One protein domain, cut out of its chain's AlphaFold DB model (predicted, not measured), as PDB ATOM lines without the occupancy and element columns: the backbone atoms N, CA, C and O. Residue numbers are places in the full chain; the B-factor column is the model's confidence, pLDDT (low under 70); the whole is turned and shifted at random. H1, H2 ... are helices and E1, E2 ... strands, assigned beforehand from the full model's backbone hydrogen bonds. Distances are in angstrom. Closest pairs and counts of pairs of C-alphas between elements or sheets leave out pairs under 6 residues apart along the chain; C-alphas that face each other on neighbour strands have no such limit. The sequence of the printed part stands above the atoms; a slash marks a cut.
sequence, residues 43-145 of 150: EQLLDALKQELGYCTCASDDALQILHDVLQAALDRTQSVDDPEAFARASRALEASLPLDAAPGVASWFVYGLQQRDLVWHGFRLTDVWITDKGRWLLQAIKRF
ATOM      1  N   GLU A  43      13.191  40.297  34.990       91.94
ATOM      2  CA  GLU A  43      12.111  39.314  35.157       91.94
ATOM      3  C   GLU A  43      12.501  37.983  34.507       91.94
ATOM      4  O   GLU A  43      12.436  36.930  35.142       91.94
ATOM      5  N   GLN A  44      13.056  38.043  33.296       94.38
ATOM      6  CA  GLN A  44      13.602  36.887  32.593       94.38
ATOM      7  C   GLN A  44      14.784  36.249  33.335       94.38
ATOM      8  O   GLN A  44      14.949  35.027  33.288       94.38
ATOM      9  N   LEU A  45      15.608  37.039  34.038       93.62
ATOM     10  CA  LEU A  45      16.653  36.493  34.908       93.62
ATOM     11  C   LEU A  45      16.039  35.710  36.076       93.62
ATOM     12  O   LEU A  45      16.480  34.595  36.354       93.62
ATOM     13  N   LEU A  46      15.031  36.264  36.750       92.06
ATOM     14  CA  LEU A  46      14.352  35.586  37.857       92.06
ATOM     15  C   LEU A  46      13.670  34.295  37.395       92.06
ATOM     16  O   LEU A  46      13.767  33.279  38.086       92.06
ATOM     17  N   ASP A  47      13.053  34.300  36.216       92.81
ATOM     18  CA  ASP A  47      12.464  33.103  35.616       92.81
ATOM     19  C   ASP A  47      13.518  32.043  35.299       92.81
ATOM     20  O   ASP A  47      13.331  30.873  35.644       92.81
ATOM     21  N   ALA A  48      14.654  32.436  34.719       93.62
ATOM     22  CA  ALA A  48      15.774  31.529  34.488       93.62
ATOM     23  C   ALA A  48      16.304  30.938  35.804       93.62
ATOM     24  O   ALA A  48      16.474  29.726  35.918       93.62
ATOM     25  N   LEU A  49      16.507  31.760  36.836       93.44
ATOM     26  CA  LEU A  49      16.947  31.301  38.156       93.44
ATOM     27  C   LEU A  49      15.927  30.347  38.797       93.44
ATOM     28  O   LEU A  49      16.305  29.342  39.401       93.44
ATOM     29  N   LYS A  50      14.630  30.623  38.651       93.12
ATOM     30  CA  LYS A  50      13.557  29.764  39.158       93.12
ATOM     31  C   LYS A  50      13.509  28.424  38.429       93.12
ATOM     32  O   LYS A  50      13.422  27.390  39.085       93.12
ATOM     33  N   GLN A  51      13.577  28.432  37.101       92.44
ATOM     34  CA  GLN A  51      13.547  27.215  36.285       92.44
ATOM     35  C   GLN A  51      14.776  26.345  36.530       92.44
ATOM     36  O   GLN A  51      14.655  25.134  36.699       92.44
ATOM     37  N   GLU A  52      15.951  26.966  36.579       92.94
ATOM     38  CA  GLU A  52      17.205  26.233  36.646       92.94
ATOM     39  C   GLU A  52      17.550  25.821  38.070       92.94
ATOM     40  O   GLU A  52      17.919  24.677  38.313       92.94
ATOM     41  N   LEU A  53      17.409  26.726  39.038       92.25
ATOM     42  CA  LEU A  53      17.877  26.522  40.410       92.25
ATOM     43  C   LEU A  53      16.746  26.335  41.421       92.25
ATOM     44  O   LEU A  53      17.026  26.045  42.581       92.25
ATOM     45  N   GLY A  54      15.482  26.463  41.010       91.00
ATOM     46  CA  GLY A  54      14.367  26.528  41.955       91.00
ATOM     47  C   GLY A  54      14.402  27.802  42.801       91.00
ATOM     48  O   GLY A  54      13.843  27.823  43.896       91.00
ATOM     49  N   TYR A  55      15.092  28.847  42.326       88.81
ATOM     50  CA  TYR A  55      15.233  30.101  43.052       88.81
ATOM     51  C   TYR A  55      13.866  30.746  43.315       88.81
ATOM     52  O   TYR A  55      13.007  30.829  42.435       88.81
ATOM     53  N   CYS A  56      13.685  31.220  44.544       84.31
ATOM     54  CA  CYS A  56      12.518  31.964  45.000       84.31
ATOM     55  C   CYS A  56      12.972  33.365  45.399       84.31
ATOM     56  O   CYS A  56      14.011  33.512  46.033       84.31
ATOM     57  N   THR A  57      12.158  34.389  45.143       78.88
ATOM     58  CA  THR A  57      12.399  35.771  45.610       78.88
ATOM     59  C   THR A  57      12.394  35.919  47.138       78.88
ATOM     60  O   THR A  57      12.648  37.000  47.658       78.88
ATOM     61  N   CYS A  58      12.071  34.841  47.853       81.69
ATOM     62  CA  CYS A  58      12.176  34.704  49.297       81.69
ATOM     63  C   CYS A  58      13.571  34.268  49.780       81.69
ATOM     64  O   CYS A  58      13.803  34.232  50.987       81.69
ATOM     65  N   ALA A  59      14.478  33.893  48.873       77.62
ATOM     66  CA  ALA A  59      15.864  33.590  49.208       77.62
ATOM     67  C   ALA A  59      16.625  34.866  49.611       77.62
ATOM     68  O   ALA A  59      16.265  35.961  49.185       77.62
ATOM     69  N   SER A  60      17.671  34.713  50.434       78.69
ATOM     70  CA  SER A  60      18.559  35.829  50.795       78.69
ATOM     71  C   SER A  60      19.218  36.412  49.543       78.69
ATOM     72  O   SER A  60      19.622  35.648  48.661       78.69
ATOM     73  N   ASP A  61      19.400  37.733  49.506       78.56
ATOM     74  CA  ASP A  61      20.167  38.415  48.455       78.56
ATOM     75  C   ASP A  61      21.609  37.863  48.371       78.56
ATOM     76  O   ASP A  61      22.187  37.765  47.284       78.56
ATOM     77  N   ASP A  62      22.140  37.350  49.490       86.06
ATOM     78  CA  ASP A  62      23.436  36.662  49.558       86.06
ATOM     79  C   ASP A  62      23.505  35.425  48.653       86.06
ATOM     80  O   ASP A  62      24.573  35.077  48.153       86.06
ATOM     81  N   ALA A  63      22.382  34.736  48.416       88.81
ATOM     82  CA  ALA A  63      22.373  33.507  47.626       88.81
ATOM     83  C   ALA A  63      22.750  33.775  46.163       88.81
ATOM     84  O   ALA A  63      23.482  32.989  45.554       88.81
ATOM     85  N   LEU A  64      22.282  34.895  45.602       90.56
ATOM     86  CA  LEU A  64      22.654  35.303  44.250       90.56
ATOM     87  C   LEU A  64      24.085  35.818  44.183       90.56
ATOM     88  O   LEU A  64      24.757  35.560  43.185       90.56
ATOM     89  N   GLN A  65      24.568  36.475  45.238       91.38
ATOM     90  CA  GLN A  65      25.964  36.895  45.318       91.38
ATOM     91  C   GLN A  65      26.911  35.687  45.369       91.38
ATOM     92  O   GLN A  65      27.857  35.615  44.590       91.38
ATOM     93  N   ILE A  66      26.609  34.677  46.190       93.00
ATOM     94  CA  ILE A  66      27.384  33.427  46.255       93.00
ATOM     95  C   ILE A  66      27.375  32.715  44.898       93.00
ATOM     96  O   ILE A  66      28.420  32.277  44.417       93.00
ATOM     97  N   LEU A  67      26.207  32.618  44.249       95.38
ATOM     98  CA  LEU A  67      26.105  32.039  42.910       95.38
ATOM     99  C   LEU A  67      26.958  32.811  41.897       95.38
ATOM    100  O   LEU A  67      27.684  32.192  41.119       95.38
ATOM    101  N   HIS A  68      26.875  34.143  41.907       95.81
ATOM    102  CA  HIS A  68      27.689  35.005  41.060       95.81
ATOM    103  C   HIS A  68      29.179  34.724  41.266       95.81
ATOM    104  O   HIS A  68      29.881  34.459  40.292       95.81
ATOM    105  N   ASP A  69      29.648  34.739  42.511       96.06
ATOM    106  CA  ASP A  69      31.070  34.630  42.831       96.06
ATOM    107  C   ASP A  69      31.627  33.250  42.478       96.06
ATOM    108  O   ASP A  69      32.698  33.153  41.876       96.06
ATOM    109  N   VAL A  70      30.862  32.183  42.729       97.00
ATOM    110  CA  VAL A  70      31.243  30.820  42.330       97.00
ATOM    111  C   VAL A  70      31.314  30.680  40.809       97.00
ATOM    112  O   VAL A  70      32.296  30.147  40.288       97.00
ATOM    113  N   LEU A  71      30.312  31.173  40.072       97.69
ATOM    114  CA  LEU A  71      30.333  31.121  38.607       97.69
ATOM    115  C   LEU A  71      31.464  31.983  38.034       97.69
ATOM    116  O   LEU A  71      32.127  31.573  37.082       97.69
ATOM    117  N   GLN A  72      31.716  33.152  38.619       98.00
ATOM    118  CA  GLN A  72      32.794  34.037  38.202       98.00
ATOM    119  C   GLN A  72      34.164  33.388  38.419       98.00
ATOM    120  O   GLN A  72      34.956  33.322  37.482       98.00
ATOM    121  N   ALA A  73      34.420  32.832  39.605       97.69
ATOM    122  CA  ALA A  73      35.670  32.139  39.894       97.69
ATOM    123  C   ALA A  73      35.868  30.910  38.989       97.69
ATOM    124  O   ALA A  73      36.976  30.667  38.505       97.69
ATOM    125  N   ALA A  74      34.796  30.169  38.685       97.81
ATOM    126  CA  ALA A  74      34.838  29.059  37.734       97.81
ATOM    127  C   ALA A  74      35.158  29.523  36.299       97.81
ATOM    128  O   ALA A  74      35.899  28.841  35.582       97.81
ATOM    129  N   LEU A  75      34.638  30.680  35.865       97.88
ATOM    130  CA  LEU A  75      34.991  31.292  34.580       97.88
ATOM    131  C   LEU A  75      36.463  31.694  34.541       97.88
ATOM    132  O   LEU A  75      37.167  31.287  33.617       97.88
ATOM    133  N   ASP A  76      36.929  32.427  35.550       97.69
ATOM    134  CA  ASP A  76      38.312  32.904  35.622       97.69
ATOM    135  C   ASP A  76      39.291  31.732  35.625       97.69
ATOM    136  O   ASP A  76      40.281  31.734  34.892       97.69
ATOM    137  N   ARG A  77      38.972  30.666  36.367       95.75
ATOM    138  CA  ARG A  77      39.761  29.432  36.386       95.75
ATOM    139  C   ARG A  77      39.788  28.747  35.018       95.75
ATOM    140  O   ARG A  77      40.850  28.314  34.582       95.75
ATOM    141  N   THR A  78      38.651  28.695  34.319       95.31
ATOM    142  CA  THR A  78      38.553  28.128  32.959       95.31
ATOM    143  C   THR A  78      39.382  28.919  31.946       95.31
ATOM    144  O   THR A  78      39.983  28.329  31.055       95.31
ATOM    145  N   GLN A  79      39.430  30.244  32.076       96.25
ATOM    146  CA  GLN A  79      40.193  31.117  31.180       96.25
ATOM    147  C   GLN A  79      41.692  31.160  31.502       96.25
ATOM    148  O   GLN A  79      42.481  31.556  30.653       96.25
ATOM    149  N   SER A  80      42.084  30.732  32.704       96.56
ATOM    150  CA  SER A  80      43.459  30.820  33.205       96.56
ATOM    151  C   SER A  80      44.217  29.490  33.159       96.56
ATOM    152  O   SER A  80      45.215  29.347  33.852       96.56
ATOM    153  N   VAL A  81      43.763  28.493  32.392       92.69
ATOM    154  CA  VAL A  81      44.385  27.148  32.366       92.69
ATOM    155  C   VAL A  81      45.872  27.195  31.989       92.69
ATOM    156  O   VAL A  81      46.654  26.410  32.520       92.69
ATOM    157  N   ASP A  82      46.264  28.151  31.146       95.06
ATOM    158  CA  ASP A  82      47.646  28.324  30.686       95.06
ATOM    159  C   ASP A  82      48.461  29.333  31.529       95.06
ATOM    160  O   ASP A  82      49.646  29.535  31.268       95.06
ATOM    161  N   ASP A  83      47.860  29.961  32.551       97.44
ATOM    162  CA  ASP A  83      48.516  30.901  33.477       97.44
ATOM    163  C   ASP A  83      48.418  30.370  34.922       97.44
ATOM    164  O   ASP A  83      47.386  30.535  35.584       97.44
ATOM    165  N   PRO A  84      49.496  29.766  35.459       96.69
ATOM    166  CA  PRO A  84      49.492  29.180  36.797       96.69
ATOM    167  C   PRO A  84      49.141  30.164  37.920       96.69
ATOM    168  O   PRO A  84      48.498  29.779  38.902       96.69
ATOM    169  N   GLU A  85      49.544  31.432  37.812       97.94
ATOM    170  CA  GLU A  85      49.276  32.415  38.860       97.94
ATOM    171  C   GLU A  85      47.817  32.860  38.841       97.94
ATOM    172  O   GLU A  85      47.176  32.943  39.896       97.94
ATOM    173  N   ALA A  86      47.277  33.126  37.648       97.19
ATOM    174  CA  ALA A  86      45.867  33.454  37.482       97.19
ATOM    175  C   ALA A  86      44.971  32.275  37.877       97.19
ATOM    176  O   ALA A  86      44.008  32.466  38.623       97.19
ATOM    177  N   PHE A  87      45.350  31.050  37.507       95.44
ATOM    178  CA  PHE A  87      44.661  29.834  37.925       95.44
ATOM    179  C   PHE A  87      44.628  29.685  39.449       95.44
ATOM    180  O   PHE A  87      43.580  29.391  40.033       95.44
ATOM    181  N   ALA A  88      45.758  29.924  40.121       95.81
ATOM    182  CA  ALA A  88      45.843  29.838  41.575       95.81
ATOM    183  C   ALA A  88      45.008  30.928  42.267       95.81
ATOM    184  O   ALA A  88      44.385  30.662  43.296       95.81
ATOM    185  N   ARG A  89      44.959  32.148  41.710       97.38
ATOM    186  CA  ARG A  89      44.077  33.219  42.206       97.38
ATOM    187  C   ARG A  89      42.604  32.837  42.070       97.38
ATOM    188  O   ARG A  89      41.880  32.932  43.055       97.38
ATOM    189  N   ALA A  90      42.187  32.361  40.898       96.19
ATOM    190  CA  ALA A  90      40.810  31.935  40.660       96.19
ATOM    191  C   ALA A  90      40.407  30.751  41.558       96.19
ATOM    192  O   ALA A  90      39.310  30.732  42.108       96.19
ATOM    193  N   SER A  91      41.321  29.805  41.787       94.94
ATOM    194  CA  SER A  91      41.095  28.682  42.708       94.94
ATOM    195  C   SER A  91      40.866  29.151  44.149       94.94
ATOM    196  O   SER A  91      39.920  28.701  44.786       94.94
ATOM    197  N   ARG A  92      41.666  30.107  44.642       96.12
ATOM    198  CA  ARG A  92      41.461  30.696  45.978       96.12
ATOM    199  C   ARG A  92      40.160  31.489  46.077       96.12
ATOM    200  O   ARG A  92      39.516  31.461  47.118       96.12
ATOM    201  N   ALA A  93      39.777  32.198  45.015       96.31
ATOM    202  CA  ALA A  93      38.501  32.909  44.975       96.31
ATOM    203  C   ALA A  93      37.325  31.929  45.098       96.31
ATOM    204  O   ALA A  93      36.439  32.144  45.916       96.31
ATOM    205  N   LEU A  94      37.371  30.811  44.367       95.06
ATOM    206  CA  LEU A  94      36.359  29.760  44.456       95.06
ATOM    207  C   LEU A  94      36.279  29.151  45.864       95.06
ATOM    208  O   LEU A  94      35.186  28.931  46.377       95.06
ATOM    209  N   GLU A  95      37.429  28.891  46.489       94.38
ATOM    210  CA  GLU A  95      37.503  28.418  47.875       94.38
ATOM    211  C   GLU A  95      36.873  29.412  48.852       94.38
ATOM    212  O   GLU A  95      36.098  29.004  49.709       94.38
ATOM    213  N   ALA A  96      37.144  30.709  48.690       94.94
ATOM    214  CA  ALA A  96      36.595  31.758  49.547       94.94
ATOM    215  C   ALA A  96      35.077  31.951  49.382       94.94
ATOM    216  O   ALA A  96      34.405  32.348  50.332       94.94
ATOM    217  N   SER A  97      34.524  31.663  48.199       94.19
ATOM    218  CA  SER A  97      33.078  31.729  47.942       94.19
ATOM    219  C   SER A  97      32.297  30.548  48.528       94.19
ATOM    220  O   SER A  97      31.067  30.578  48.561       94.19
ATOM    221  N   LEU A  98      32.987  29.493  48.971       93.00
ATOM    222  CA  LEU A  98      32.378  28.295  49.530       93.00
ATOM    223  C   LEU A  98      32.653  28.221  51.040       93.00
ATOM    224  O   LEU A  98      33.788  28.408  51.471       93.00
ATOM    225  N   PRO A  99      31.662  27.872  51.877       90.94
ATOM    226  CA  PRO A  99      31.868  27.728  53.317       90.94
ATOM    227  C   PRO A  99      32.555  26.390  53.648       90.94
ATOM    228  O   PRO A  99      31.988  25.555  54.351       90.94
ATOM    229  N   LEU A 100      33.760  26.152  53.119       91.38
ATOM    230  CA  LEU A 100      34.466  24.868  53.221       91.38
ATOM    231  C   LEU A 100      34.787  24.480  54.670       91.38
ATOM    232  O   LEU A 100      34.638  23.315  55.027       91.38
ATOM    233  N   ASP A 101      35.149  25.452  55.508       92.62
ATOM    234  CA  ASP A 101      35.491  25.202  56.915       92.62
ATOM    235  C   ASP A 101      34.256  25.177  57.823       92.62
ATOM    236  O   ASP A 101      34.149  24.352  58.731       92.62
ATOM    237  N   ALA A 102      33.299  26.077  57.577       93.88
ATOM    238  CA  ALA A 102      32.124  26.242  58.430       93.88
ATOM    239  C   ALA A 102      31.007  25.233  58.116       93.88
ATOM    240  O   ALA A 102      30.281  24.810  59.014       93.88
ATOM    241  N   ALA A 103      30.842  24.860  56.843       93.56
ATOM    242  CA  ALA A 103      29.754  24.009  56.370       93.56
ATOM    243  C   ALA A 103      30.156  23.187  55.119       93.56
ATOM    244  O   ALA A 103      29.538  23.326  54.056       93.56
ATOM    245  N   PRO A 104      31.139  22.268  55.225       93.44
ATOM    246  CA  PRO A 104      31.669  21.510  54.082       93.44
ATOM    247  C   PRO A 104      30.606  20.684  53.342       93.44
ATOM    248  O   PRO A 104      30.651  20.544  52.117       93.44
ATOM    249  N   GLY A 105      29.616  20.155  54.069       94.75
ATOM    250  CA  GLY A 105      28.492  19.431  53.474       94.75
ATOM    251  C   GLY A 105      27.625  20.329  52.589       94.75
ATOM    252  O   GLY A 105      27.242  19.918  51.497       94.75
ATOM    253  N   VAL A 106      27.369  21.568  53.017       93.56
ATOM    254  CA  VAL A 106      26.595  22.548  52.241       93.56
ATOM    255  C   VAL A 106      27.371  22.973  50.999       93.56
ATOM    256  O   VAL A 106      26.803  22.976  49.912       93.56
ATOM    257  N   ALA A 107      28.673  23.248  51.130       94.75
ATOM    258  CA  ALA A 107      29.531  23.564  49.989       94.75
ATOM    259  C   ALA A 107      29.543  22.428  48.950       94.75
ATOM    260  O   ALA A 107      29.393  22.675  47.754       94.75
ATOM    261  N   SER A 108      29.638  21.177  49.415       94.94
ATOM    262  CA  SER A 108      29.569  19.992  48.555       94.94
ATOM    263  C   SER A 108      28.232  19.913  47.823       94.94
ATOM    264  O   SER A 108      28.201  19.855  46.595       94.94
ATOM    265  N   TRP A 109      27.119  19.971  48.558       95.38
ATOM    266  CA  TRP A 109      25.777  19.935  47.974       95.38
ATOM    267  C   TRP A 109      25.528  21.067  46.982       95.38
ATOM    268  O   TRP A 109      24.872  20.848  45.965       95.38
ATOM    269  N   PHE A 110      26.070  22.253  47.250       95.44
ATOM    270  CA  PHE A 110      25.965  23.393  46.355       95.44
ATOM    271  C   PHE A 110      26.665  23.123  45.019       95.44
ATOM    272  O   PHE A 110      26.014  23.188  43.977       95.44
ATOM    273  N   VAL A 111      27.945  22.729  45.030       96.06
ATOM    274  CA  VAL A 111      28.700  22.422  43.798       96.06
ATOM    275  C   VAL A 111      28.056  21.274  43.018       96.06
ATOM    276  O   VAL A 111      27.815  21.413  41.818       96.06
ATOM    277  N   TYR A 112      27.686  20.180  43.693       94.94
ATOM    278  CA  TYR A 112      26.968  19.072  43.054       94.94
ATOM    279  C   TYR A 112      25.629  19.527  42.460       94.94
ATOM    280  O   TYR A 112      25.267  19.127  41.355       94.94
ATOM    281  N   GLY A 113      24.898  20.395  43.161       95.44
ATOM    282  CA  GLY A 113      23.646  20.969  42.682       95.44
ATOM    283  C   GLY A 113      23.817  21.796  41.407       95.44
ATOM    284  O   GLY A 113      22.978  21.685  40.508       95.44
ATOM    285  N   LEU A 114      24.898  22.578  41.306       96.75
ATOM    286  CA  LEU A 114      25.257  23.329  40.100       96.75
ATOM    287  C   LEU A 114      25.666  22.398  38.950       96.75
ATOM    288  O   LEU A 114      25.257  22.623  37.811       96.75
ATOM    289  N   GLN A 115      26.420  21.334  39.241       95.19
ATOM    290  CA  GLN A 115      26.825  20.340  38.245       95.19
ATOM    291  C   GLN A 115      25.624  19.591  37.658       95.19
ATOM    292  O   GLN A 115      25.507  19.480  36.442       95.19
ATOM    293  N   GLN A 116      24.687  19.136  38.497       93.69
ATOM    294  CA  GLN A 116      23.463  18.453  38.048       93.69
ATOM    295  C   GLN A 116      22.582  19.325  37.140       93.69
ATOM    296  O   GLN A 116      21.757  18.814  36.388       93.69
ATOM    297  N   ARG A 117      22.756  20.648  37.197       94.12
ATOM    298  CA  ARG A 117      22.041  21.624  36.366       94.12
ATOM    299  C   ARG A 117      22.829  22.068  35.144       94.12
ATOM    300  O   ARG A 117      22.359  22.962  34.439       94.12
ATOM    301  N   ASP A 118      23.984  21.454  34.892       95.00
ATOM    302  CA  ASP A 118      24.900  21.804  33.809       95.00
ATOM    303  C   ASP A 118      25.392  23.257  33.911       95.00
ATOM    304  O   ASP A 118      25.604  23.904  32.900       95.00
ATOM    305  N   LEU A 119      25.549  23.834  35.109       96.00
ATOM    306  CA  LEU A 119      26.103  25.195  35.265       96.00
ATOM    307  C   LEU A 119      27.627  25.190  35.410       96.00
ATOM    308  O   LEU A 119      28.306  26.124  34.979       96.00
ATOM    309  N   VAL A 120      28.161  24.123  35.994       96.75
ATOM    310  CA  VAL A 120      29.597  23.901  36.161       96.75
ATOM    311  C   VAL A 120      29.935  22.435  35.902       96.75
ATOM    312  O   VAL A 120      29.092  21.558  36.069       96.75
ATOM    313  N   TRP A 121      31.176  22.164  35.522       95.00
ATOM    314  CA  TRP A 121      31.784  20.844  35.610       95.00
ATOM    315  C   TRP A 121      32.632  20.778  36.877       95.00
ATOM    316  O   TRP A 121      33.309  21.750  37.214       95.00
ATOM    317  N   HIS A 122      32.596  19.643  37.567       92.25
ATOM    318  CA  HIS A 122      33.354  19.401  38.790       92.25
ATOM    319  C   HIS A 122      34.250  18.167  38.609       92.25
ATOM    320  O   HIS A 122      33.818  17.151  38.065       92.25
ATOM    321  N   GLY A 123      35.518  18.310  39.002       90.25
ATOM    322  CA  GLY A 123      36.577  17.316  38.881       90.25
ATOM    323  C   GLY A 123      36.776  16.497  40.154       90.25
ATOM    324  O   GLY A 123      35.828  16.094  40.817       90.25
ATOM    325  N   PHE A 124      38.031  16.197  40.497       86.94
ATOM    326  CA  PHE A 124      38.323  15.282  41.603       86.94
ATOM    327  C   PHE A 124      38.187  15.947  42.982       86.94
ATOM    328  O   PHE A 124      37.631  15.355  43.905       86.94
ATOM    329  N   ARG A 125      38.681  17.180  43.145       89.38
ATOM    330  CA  ARG A 125      38.517  17.962  44.383       89.38
ATOM    331  C   ARG A 125      37.278  18.830  44.288       89.38
ATOM    332  O   ARG A 125      36.942  19.274  43.201       89.38
ATOM    333  N   LEU A 126      36.627  19.137  45.411       86.75
ATOM    334  CA  LEU A 126      35.429  19.994  45.434       86.75
ATOM    335  C   LEU A 126      35.637  21.348  44.731       86.75
ATOM    336  O   LEU A 126      34.716  21.883  44.127       86.75
ATOM    337  N   THR A 127      36.857  21.876  44.786       88.06
ATOM    338  CA  THR A 127      37.234  23.154  44.179       88.06
ATOM    339  C   THR A 127      37.700  23.010  42.735       88.06
ATOM    340  O   THR A 127      37.932  24.012  42.074       88.06
ATOM    341  N   ASP A 128      37.819  21.795  42.197       92.38
ATOM    342  CA  ASP A 128      38.112  21.575  40.783       92.38
ATOM    343  C   ASP A 128      36.853  21.848  39.962       92.38
ATOM    344  O   ASP A 128      36.149  20.925  39.571       92.38
ATOM    345  N   VAL A 129      36.537  23.125  39.748       95.25
ATOM    346  CA  VAL A 129      35.297  23.569  39.104       95.25
ATOM    347  C   VAL A 129      35.599  24.407  37.864       95.25
ATOM    348  O   VAL A 129      36.431  25.313  37.898       95.25
ATOM    349  N   TRP A 130      34.887  24.122  36.774       96.00
ATOM    350  CA  TRP A 130      34.948  24.851  35.506       96.00
ATOM    351  C   TRP A 130      33.550  25.259  35.070       96.00
ATOM    352  O   TRP A 130      32.588  24.527  35.285       96.00
ATOM    353  N   ILE A 131      33.416  26.420  34.438       97.19
ATOM    354  CA  ILE A 131      32.102  26.909  34.014       97.19
ATOM    355  C   ILE A 131      31.686  26.284  32.673       97.19
ATOM    356  O   ILE A 131      32.480  26.206  31.728       97.19
ATOM    357  N   THR A 132      30.421  25.888  32.561       95.31
ATOM    358  CA  THR A 132      29.834  25.412  31.298       95.31
ATOM    359  C   THR A 132      29.330  26.586  30.451       95.31
ATOM    360  O   THR A 132      29.324  27.743  30.879       95.31
ATOM    361  N   ASP A 133      28.821  26.304  29.250       93.94
ATOM    362  CA  ASP A 133      28.110  27.315  28.458       93.94
ATOM    363  C   ASP A 133      26.835  27.820  29.142       93.94
ATOM    364  O   ASP A 133      26.471  28.986  28.980       93.94
ATOM    365  N   LYS A 134      26.148  26.968  29.913       94.81
ATOM    366  CA  LYS A 134      24.953  27.380  30.660       94.81
ATOM    367  C   LYS A 134      25.325  28.283  31.822       94.81
ATOM    368  O   LYS A 134      24.688  29.314  32.011       94.81
ATOM    369  N   GLY A 135      26.384  27.928  32.551       96.44
ATOM    370  CA  GLY A 135      26.931  28.770  33.605       96.44
ATOM    371  C   GLY A 135      27.333  30.136  33.061       96.44
ATOM    372  O   GLY A 135      26.958  31.150  33.640       96.44
ATOM    373  N   ARG A 136      28.013  30.184  31.903       96.94
ATOM    374  CA  ARG A 136      28.373  31.445  31.228       96.94
ATOM    375  C   ARG A 136      27.148  32.277  30.861       96.94
ATOM    376  O   ARG A 136      27.142  33.478  31.117       96.94
ATOM    377  N   TRP A 137      26.128  31.651  30.276       95.56
ATOM    378  CA  TRP A 137      24.864  32.309  29.934       95.56
ATOM    379  C   TRP A 137      24.205  32.941  31.166       95.56
ATOM    380  O   TRP A 137      23.869  34.126  31.136       95.56
ATOM    381  N   LEU A 138      24.102  32.190  32.266       96.50
ATOM    382  CA  LEU A 138      23.483  32.675  33.497       96.50
ATOM    383  C   LEU A 138      24.324  33.770  34.173       96.50
ATOM    384  O   LEU A 138      23.789  34.809  34.548       96.50
ATOM    385  N   LEU A 139      25.646  33.591  34.261       97.00
ATOM    386  CA  LEU A 139      26.568  34.580  34.828       97.00
ATOM    387  C   LEU A 139      26.501  35.918  34.082       97.00
ATOM    388  O   LEU A 139      26.472  36.978  34.704       97.00
ATOM    389  N   GLN A 140      26.457  35.889  32.747       96.38
ATOM    390  CA  GLN A 140      26.316  37.109  31.950       96.38
ATOM    391  C   GLN A 140      25.002  37.837  32.244       96.38
ATOM    392  O   GLN A 140      24.992  39.066  32.293       96.38
ATOM    393  N   ALA A 141      23.911  37.097  32.448       95.56
ATOM    394  CA  ALA A 141      22.629  37.680  32.810       95.56
ATOM    395  C   ALA A 141      22.662  38.305  34.213       95.56
ATOM    396  O   ALA A 141      22.258  39.456  34.358       95.56
ATOM    397  N   ILE A 142      23.235  37.613  35.207       95.00
ATOM    398  CA  ILE A 142      23.412  38.142  36.572       95.00
ATOM    399  C   ILE A 142      24.233  39.439  36.555       95.00
ATOM    400  O   ILE A 142      23.861  40.412  37.201       95.00
ATOM    401  N   LYS A 143      25.314  39.501  35.766       95.06
ATOM    402  CA  LYS A 143      26.135  40.719  35.636       95.06
ATOM    403  C   LYS A 143      25.398  41.898  34.997       95.06
ATOM    404  O   LYS A 143      25.705  43.043  35.313       95.06
ATOM    405  N   ARG A 144      24.482  41.638  34.057       95.06
ATOM    406  CA  ARG A 144      23.705  42.683  33.363       95.06
ATOM    407  C   ARG A 144      22.531  43.182  34.196       95.06
ATOM    408  O   ARG A 144      22.214  44.364  34.134       95.06
ATOM    409  N   PHE A 145      21.911  42.286  34.955       92.31
ATOM    410  CA  PHE A 145      20.732  42.562  35.770       92.31
ATOM    411  C   PHE A 145      21.005  42.166  37.225       92.31
ATOM    412  O   PHE A 145      20.361  41.239  37.725       92.31
TER     413      PHE A 145
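Overview. This is residues 43 to 145 of the 150 residues of an uncharacterized protein of Reyranella sp. CPCC 100927 (UniProt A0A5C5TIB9). One long helix, H2, runs through the middle, and H3 folds back beside it as a helical hairpin. H5 crosses H2 and has H1 on its far side, while a small two-strand hairpin, E1 and E2, packs on residues 70 to 79 of H2 with the last turns of H4 next to E1. The printed part has 103 residues, with five named helices and two named strands in the order H1, H2, H3, H4, E1, E2, H5; the sheet, E1 - E2, is antiparallel, and the class is mostly helix. The whole is compact, with a radius of gyration of the C-alphas of 13.2 A, and rounded, spanning 39 by 29 by 21 A.

Along the chain. Find C-alpha 43 at (12.111, 39.314, 35.157); from there H1, residues 43 to 53, runs 15.0 A. Go on to C-alpha 61 at (20.167, 38.415, 48.455), where H2, residues 61 to 79, begins its 27.4 A. Next come H3, residues 84 to 96, and H4, residues 104 to 116, each 18.3 A long. Then look for the strands E1, residues 120 to 122, 6.4 A, and E2, residues 129 to 131, 6.9 A. H5, residues 133 to 144, runs 16.7 A and ends at C-alpha 144, (23.705, 42.683, 33.363).

Arrangement. Begin with H1, which touches residues 138 to 142 of H5; the closest C-alphas, of Leu 45 and Ala 141, are 6.4 A apart, and the two run opposite ways at a steep tilt of 37 degrees, only just past shallow. H2 touches H5 with its residues 68 to 75 alone, opposite ways at a steep tilt of 54 degrees; the closest C-alphas, of His 68 and Leu 139, are 6.3 A apart. With residues 69 to 77 alone H2 touches H3, opposite ways at a shallow tilt of 18 degrees, and the closest C-alphas, of Arg 77 and Ala 90, are 5.1 A apart. Helix packing is only just mostly crossed, with 1 of these 3 pairs at a shallow tilt. H4 touches no helix but is near H2; its closest C-alpha to E1 is that of Gln 115, 5.6 A from Trp 121. E1 and E2, a hairpin, are antiparallel at 156 degrees; look for N 121 and O 130 at 2.8 A, within hydrogen-bond range. The closest C-alphas of H2 and E2, of Ala 74 and Trp 130, are 4.8 A apart. Among the pairs apart are H1 and H3, and H4 and H5. In H1, H2, H3, H4 and H5 every O i to N i+4 pair is within hydrogen-bond range.

Size, cuts and confidence. The two C-alphas farthest apart, of Cys 58 and Asp 82, are 40.6 A from each other. The printed part has no cut and no long link. Its mean pLDDT is 93.5, and no printed residue of this model is under 70.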